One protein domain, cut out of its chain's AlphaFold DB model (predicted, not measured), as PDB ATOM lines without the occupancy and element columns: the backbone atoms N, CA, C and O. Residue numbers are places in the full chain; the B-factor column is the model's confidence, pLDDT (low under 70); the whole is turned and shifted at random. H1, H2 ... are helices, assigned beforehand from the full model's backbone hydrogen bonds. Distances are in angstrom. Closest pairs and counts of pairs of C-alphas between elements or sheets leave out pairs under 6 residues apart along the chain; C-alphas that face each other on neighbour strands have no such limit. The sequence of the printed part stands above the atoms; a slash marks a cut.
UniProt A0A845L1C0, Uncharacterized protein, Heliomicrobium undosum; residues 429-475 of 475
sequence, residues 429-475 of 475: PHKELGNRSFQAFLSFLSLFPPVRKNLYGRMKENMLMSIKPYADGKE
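What this domain is: This is residues 429 to 475 of the 475 residues of an uncharacterized protein of Heliomicrobium undosum (UniProt A0A845L1C0). The longest helix, H1, is one arm of a wide, open V, and the chain turns at its far end through H2 into a second arm made by the short helices H3 and H4. No two helices touch, the space between the arms is empty, and residues 429 to 441 and 457 to 475 stand free. The printed part has 47 residues with four named helices, in the order H1, H2, H3, H4, and no named strand; its class is all helix. The whole is loose, with a radius of gyration of the C-alphas of 13.4 A, and flat, spanning 35 by 30 by 12 A.

Where its parts are: H1, residues 433 to 445, measures 18.2 A from first to last C-alpha and begins with C-alpha 433 at (-35.524, 35.262, 14.059). H2, residues 449 to 457, measures 11.6 A and begins with C-alpha 449 at (-22.078, 19.861, -3.145). H3, residues 459 to 464, measures 8.8 A. H4, residues 468 to 471, measures 4.8 A and ends with C-alpha 471 at (-22.578, 15.058, 28.553).

How they stand to each other: H1 and H2 are close but not clearly touching; their closest C-alphas, those of Leu 445 and Val 451, are 6.5 A apart. They run opposite ways at a steep tilt of 64 degrees. H2 and H3 are also close but not clearly touching, with the closest C-alphas, those of Leu 455 and Asn 462, 7.8 A apart. These two run the same way at a steep tilt of 54 degrees. H3 and H4 meet only through their link. H1 is apart from H3 and H4, and H2 is apart from H4. Every O i to N i+4 pair is within hydrogen-bond range in H1 and H2, and 1 of 2 in H3, while H4 is too short for such a pair.

The domain as a whole: The two C-alphas farthest apart, those of Leu 447 and Gly 473, are 35.6 A apart. The links H1 to H2, H2 to H3 and H3 to H4 are tight. The printed part has no cut and ends at residue 475, the chain's last residue. The mean pLDDT of the printed part is 88.2, and residue 475 alone is under 70.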
ATOM      1  N   PRO A 429     -42.427  28.865  16.203       87.31
ATOM      2  CA  PRO A 429     -41.112  28.737  15.565       87.31
ATOM      3  C   PRO A 429     -40.768  29.897  14.618       87.31
ATOM      4  O   PRO A 429     -39.625  30.332  14.521       87.31
ATOM      5  N   HIS A 430     -41.769  30.482  13.945       85.81
ATOM      6  CA  HIS A 430     -41.551  31.593  13.015       85.81
ATOM      7  C   HIS A 430     -41.178  32.930  13.698       85.81
ATOM      8  O   HIS A 430     -40.815  33.885  13.001       85.81
ATOM      9  N   LYS A 431     -41.258  33.020  15.031       86.31
ATOM     10  CA  LYS A 431     -40.828  34.193  15.811       86.31
ATOM     11  C   LYS A 431     -39.359  34.130  16.232       86.31
ATOM     12  O   LYS A 431     -38.802  35.160  16.601       86.31
ATOM     13  N   GLU A 432     -38.712  32.971  16.130       86.81
ATOM     14  CA  GLU A 432     -37.293  32.804  16.450       86.81
ATOM     15  C   GLU A 432     -36.410  33.307  15.296       86.81
ATOM     16  O   GLU A 432     -35.879  32.532  14.503       86.81
ATOM     17  N   LEU A 433     -36.261  34.631  15.168       85.56
ATOM     18  CA  LEU A 433     -35.524  35.262  14.059       85.56
ATOM     19  C   LEU A 433     -34.082  34.747  13.913       85.56
ATOM     20  O   LEU A 433     -33.613  34.560  12.789       85.56
ATOM     21  N   GLY A 434     -33.400  34.483  15.034       87.69
ATOM     22  CA  GLY A 434     -32.050  33.914  15.040       87.69
ATOM     23  C   GLY A 434     -32.014  32.513  14.428       87.69
ATOM     24  O   GLY A 434     -31.279  32.281  13.471       87.69
ATOM     25  N   ASN A 435     -32.881  31.615  14.907       86.25
ATOM     26  CA  ASN A 435     -33.010  30.259  14.374       86.25
ATOM     27  C   ASN A 435     -33.403  30.290  12.888       86.25
ATOM     28  O   ASN A 435     -32.765  29.646  12.066       86.25
ATOM     29  N   ARG A 436     -34.367  31.129  12.492       89.00
ATOM     30  CA  ARG A 436     -34.758  31.292  11.080       89.00
ATOM     31  C   ARG A 436     -33.598  31.710  10.183       89.00
ATOM     32  O   ARG A 436     -33.430  31.143   9.106       89.00
ATOM     33  N   SER A 437     -32.816  32.695  10.617       88.88
ATOM     34  CA  SER A 437     -31.668  33.190   9.851       88.88
ATOM     35  C   SER A 437     -30.586  32.117   9.734       88.88
ATOM     36  O   SER A 437     -30.058  31.889   8.647       88.88
ATOM     37  N   PHE A 438     -30.320  31.396  10.827       88.56
ATOM     38  CA  PHE A 438     -29.394  30.266  10.843       88.56
ATOM     39  C   PHE A 438     -29.844  29.131   9.914       88.56
ATOM     40  O   PHE A 438     -29.051  28.659   9.103       88.56
ATOM     41  N   GLN A 439     -31.119  28.733   9.957       89.38
ATOM     42  CA  GLN A 439     -31.661  27.687   9.084       89.38
ATOM     43  C   GLN A 439     -31.647  28.102   7.610       89.38
ATOM     44  O   GLN A 439     -31.340  27.280   6.747       89.38
ATOM     45  N   ALA A 440     -31.933  29.370   7.299       90.69
ATOM     46  CA  ALA A 440     -31.837  29.893   5.936       90.69
ATOM     47  C   ALA A 440     -30.387  29.864   5.423       90.69
ATOM     48  O   ALA A 440     -30.135  29.398   4.311       90.69
ATOM     49  N   PHE A 441     -29.430  30.290   6.251       91.81
ATOM     50  CA  PHE A 441     -28.004  30.215   5.942       91.81
ATOM     51  C   PHE A 441     -27.533  28.767   5.741       91.81
ATOM     52  O   PHE A 441     -26.886  28.464   4.741       91.81
ATOM     53  N   LEU A 442     -27.914  27.852   6.637       87.88
ATOM     54  CA  LEU A 442     -27.588  26.429   6.530       87.88
ATOM     55  C   LEU A 442     -28.196  25.803   5.266       87.88
ATOM     56  O   LEU A 442     -27.521  25.055   4.559       87.88
ATOM     57  N   SER A 443     -29.442  26.158   4.941       91.38
ATOM     58  CA  SER A 443     -30.118  25.718   3.716       91.38
ATOM     59  C   SER A 443     -29.375  26.207   2.471       91.38
ATOM     60  O   SER A 443     -29.126  25.417   1.564       91.38
ATOM     61  N   PHE A 444     -28.935  27.470   2.451       93.88
ATOM     62  CA  PHE A 444     -28.123  28.025   1.365       93.88
ATOM     63  C   PHE A 444     -26.775  27.304   1.225       93.88
ATOM     64  O   PHE A 444     -26.417  26.874   0.129       93.88
ATOM     65  N   LEU A 445     -26.057  27.088   2.331       89.25
ATOM     66  CA  LEU A 445     -24.801  26.335   2.334       89.25
ATOM     67  C   LEU A 445     -24.976  24.894   1.825       89.25
ATOM     68  O   LEU A 445     -24.095  24.368   1.143       89.25
ATOM     69  N   SER A 446     -26.123  24.265   2.097       88.50
ATOM     70  CA  SER A 446     -26.424  22.898   1.651       88.50
ATOM     71  C   SER A 446     -26.623  22.759   0.128       88.50
ATOM     72  O   SER A 446     -26.597  21.642  -0.404       88.50
ATOM     73  N   LEU A 447     -26.773  23.874  -0.599       92.38
ATOM     74  CA  LEU A 447     -26.820  23.880  -2.065       92.38
ATOM     75  C   LEU A 447     -25.454  23.558  -2.690       92.38
ATOM     76  O   LEU A 447     -25.405  23.001  -3.786       92.38
ATOM     77  N   PHE A 448     -24.348  23.837  -1.992       94.75
ATOM     78  CA  PHE A 448     -22.994  23.575  -2.486       94.75
ATOM     79  C   PHE A 448     -22.590  22.108  -2.245       94.75
ATOM     80  O   PHE A 448     -22.479  21.687  -1.088       94.75
ATOM     81  N   PRO A 449     -22.310  21.303  -3.294       92.62
ATOM     82  CA  PRO A 449     -22.078  19.861  -3.145       92.62
ATOM     83  C   PRO A 449     -20.958  19.455  -2.165       92.62
ATOM     84  O   PRO A 449     -21.184  18.516  -1.396       92.62
ATOM     85  N   PRO A 450     -19.786  20.129  -2.114       91.81
ATOM     86  CA  PRO A 450     -18.738  19.794  -1.147       91.81
ATOM     87  C   PRO A 450     -19.176  20.033   0.304       91.81
ATOM     88  O   PRO A 450     -18.915  19.208   1.179       91.81
ATOM     89  N   VAL A 451     -19.895  21.136   0.542       88.31
ATOM     90  CA  VAL A 451     -20.414  21.520   1.861       88.31
ATOM     91  C   VAL A 451     -21.495  20.544   2.304       88.31
ATOM     92  O   VAL A 451     -21.425  20.019   3.412       88.31
ATOM     93  N   ARG A 452     -22.439  20.209   1.416       91.75
ATOM     94  CA  ARG A 452     -23.464  19.190   1.677       91.75
ATOM     95  C   ARG A 452     -22.841  17.840   2.025       91.75
ATOM     96  O   ARG A 452     -23.227  17.234   3.018       91.75
ATOM     97  N   LYS A 453     -21.852  17.375   1.254       90.81
ATOM     98  CA  LYS A 453     -21.183  16.089   1.514       90.81
ATOM     99  C   LYS A 453     -20.492  16.070   2.881       90.81
ATOM    100  O   LYS A 453     -20.554  15.053   3.562       90.81
ATOM    101  N   ASN A 454     -19.880  17.178   3.300       89.38
ATOM    102  CA  ASN A 454     -19.268  17.296   4.624       89.38
ATOM    103  C   ASN A 454     -20.324  17.346   5.747       89.38
ATOM    104  O   ASN A 454     -20.251  16.556   6.685       89.38
ATOM    105  N   LEU A 455     -21.344  18.202   5.607       85.38
ATOM    106  CA  LEU A 455     -22.418  18.383   6.592       85.38
ATOM    107  C   LEU A 455     -23.170  17.073   6.865       85.38
ATOM    108  O   LEU A 455     -23.350  16.693   8.020       85.38
ATOM    109  N   TYR A 456     -23.577  16.373   5.801       86.00
ATOM    110  CA  TYR A 456     -24.265  15.087   5.906       86.00
ATOM    111  C   TYR A 456     -23.305  13.949   6.272       86.00
ATOM    112  O   TYR A 456     -23.692  13.037   6.999       86.00
ATOM    113  N   GLY A 457     -22.043  14.018   5.834       88.81
ATOM    114  CA  GLY A 457     -21.004  13.050   6.191       88.81
ATOM    115  C   GLY A 457     -20.639  13.057   7.678       88.81
ATOM    116  O   GLY A 457     -20.236  12.019   8.192       88.81
ATOM    117  N   ARG A 458     -20.824  14.192   8.368       89.44
ATOM    118  CA  ARG A 458     -20.581  14.364   9.813       89.44
ATOM    119  C   ARG A 458     -21.855  14.661  10.606       89.44
ATOM    120  O   ARG A 458     -21.825  15.304  11.653       89.44
ATOM    121  N   MET A 459     -23.013  14.261  10.077       87.25
ATOM    122  CA  MET A 459     -24.304  14.622  10.669       87.25
ATOM    123  C   MET A 459     -24.450  14.084  12.097       87.25
ATOM    124  O   MET A 459     -24.984  14.781  12.954       87.25
ATOM    125  N   LYS A 460     -23.914  12.888  12.367       88.50
ATOM    126  CA  LYS A 460     -23.927  12.283  13.706       88.50
ATOM    127  C   LYS A 460     -23.167  13.145  14.712       88.50
ATOM    128  O   LYS A 460     -23.682  13.410  15.790       88.50
ATOM    129  N   GLU A 461     -21.978  13.623  14.356       90.38
ATOM    130  CA  GLU A 461     -21.183  14.511  15.204       90.38
ATOM    131  C   GLU A 461     -21.857  15.877  15.377       90.38
ATOM    132  O   GLU A 461     -21.926  16.393  16.491       90.38
ATOM    133  N   ASN A 462     -22.410  16.436  14.297       86.19
ATOM    134  CA  ASN A 462     -23.072  17.743  14.311       86.19
ATOM    135  C   ASN A 462     -24.320  17.757  15.209       86.19
ATOM    136  O   ASN A 462     -24.550  18.738  15.910       86.19
ATOM    137  N   MET A 463     -25.095  16.665  15.241       86.12
ATOM    138  CA  MET A 463     -26.249  16.523  16.143       86.12
ATOM    139  C   MET A 463     -25.848  16.514  17.623       86.12
ATOM    140  O   MET A 463     -26.636  16.920  18.474       86.12
ATOM    141  N   LEU A 464     -24.635  16.051  17.941       90.06
ATOM    142  CA  LEU A 464     -24.132  15.994  19.313       90.06
ATOM    143  C   LEU A 464     -23.459  17.297  19.750       90.06
ATOM    144  O   LEU A 464     -23.271  17.502  20.944       90.06
ATOM    145  N   MET A 465     -23.087  18.179  18.823       87.19
ATOM    146  CA  MET A 465     -22.218  19.325  19.102       87.19
ATOM    147  C   MET A 465     -22.767  20.260  20.191       87.19
ATOM    148  O   MET A 465     -21.991  20.755  21.004       87.19
ATOM    149  N   SER A 466     -24.088  20.451  20.251       84.31
ATOM    150  CA  SER A 466     -24.741  21.307  21.251       84.31
ATOM    151  C   SER A 466     -25.004  20.626  22.597       84.31
ATOM    152  O   SER A 466     -25.326  21.313  23.555       84.31
ATOM    153  N   ILE A 467     -24.914  19.294  22.681       89.94
ATOM    154  CA  ILE A 467     -25.238  18.530  23.902       89.94
ATOM    155  C   ILE A 467     -24.023  17.832  24.519       89.94
ATOM    156  O   ILE A 467     -23.988  17.567  25.718       89.94
ATOM    157  N   LYS A 468     -23.010  17.538  23.703       90.25
ATOM    158  CA  LYS A 468     -21.808  16.816  24.104       90.25
ATOM    159  C   LYS A 468     -20.989  17.529  25.186       90.25
ATOM    160  O   LYS A 468     -20.477  16.812  26.038       90.25
ATOM    161  N   PRO A 469     -20.871  18.872  25.223       92.56
ATOM    162  CA  PRO A 469     -20.198  19.552  26.330       92.56
ATOM    163  C   PRO A 469     -20.816  19.223  27.695       92.56
ATOM    164  O   PRO A 469     -20.084  18.856  28.610       92.56
ATOM    165  N   TYR A 470     -22.148  19.237  27.793       90.75
ATOM    166  CA  TYR A 470     -22.868  18.865  29.014       90.75
ATOM    167  C   TYR A 470     -22.698  17.380  29.352       90.75
ATOM    168  O   TYR A 470     -22.462  17.026  30.503       90.75
ATOM    169  N   ALA A 471     -22.764  16.498  28.349       89.81
ATOM    170  CA  ALA A 471     -22.578  15.058  28.553       89.81
ATOM    171  C   ALA A 471     -21.148  14.688  28.989       89.81
ATOM    172  O   ALA A 471     -20.958  13.736  29.742       89.81
ATOM    173  N   ASP A 472     -20.149  15.439  28.522       92.25
ATOM    174  CA  ASP A 472     -18.738  15.245  28.855       92.25
ATOM    175  C   ASP A 472     -18.331  15.985  30.159       92.25
ATOM    176  O   ASP A 472     -17.161  15.917  30.538       92.25
ATOM    177  N   GLY A 473     -19.241  16.713  30.824       86.00
ATOM    178  CA  GLY A 473     -18.958  17.475  32.052       86.00
ATOM    179  C   GLY A 473     -18.050  18.693  31.850       86.00
ATOM    180  O   GLY A 473     -17.266  19.034  32.735       86.00
ATOM    181  N   LYS A 474     -18.093  19.307  30.661       80.62
ATOM    182  CA  LYS A 474     -17.246  20.454  30.282       80.62
ATOM    183  C   LYS A 474     -17.897  21.818  30.536       80.62
ATOM    184  O   LYS A 474     -17.189  22.819  30.470       80.62
ATOM    185  N   GLU A 475     -19.200  21.844  30.812       55.66
ATOM    186  CA  GLU A 475     -20.001  23.015  31.212       55.66
ATOM    187  C   GLU A 475     -20.923  22.671  32.379       55.66
ATOM    188  O   GLU A 475     -21.402  21.510  32.416       55.66
TER     189      GLU A 475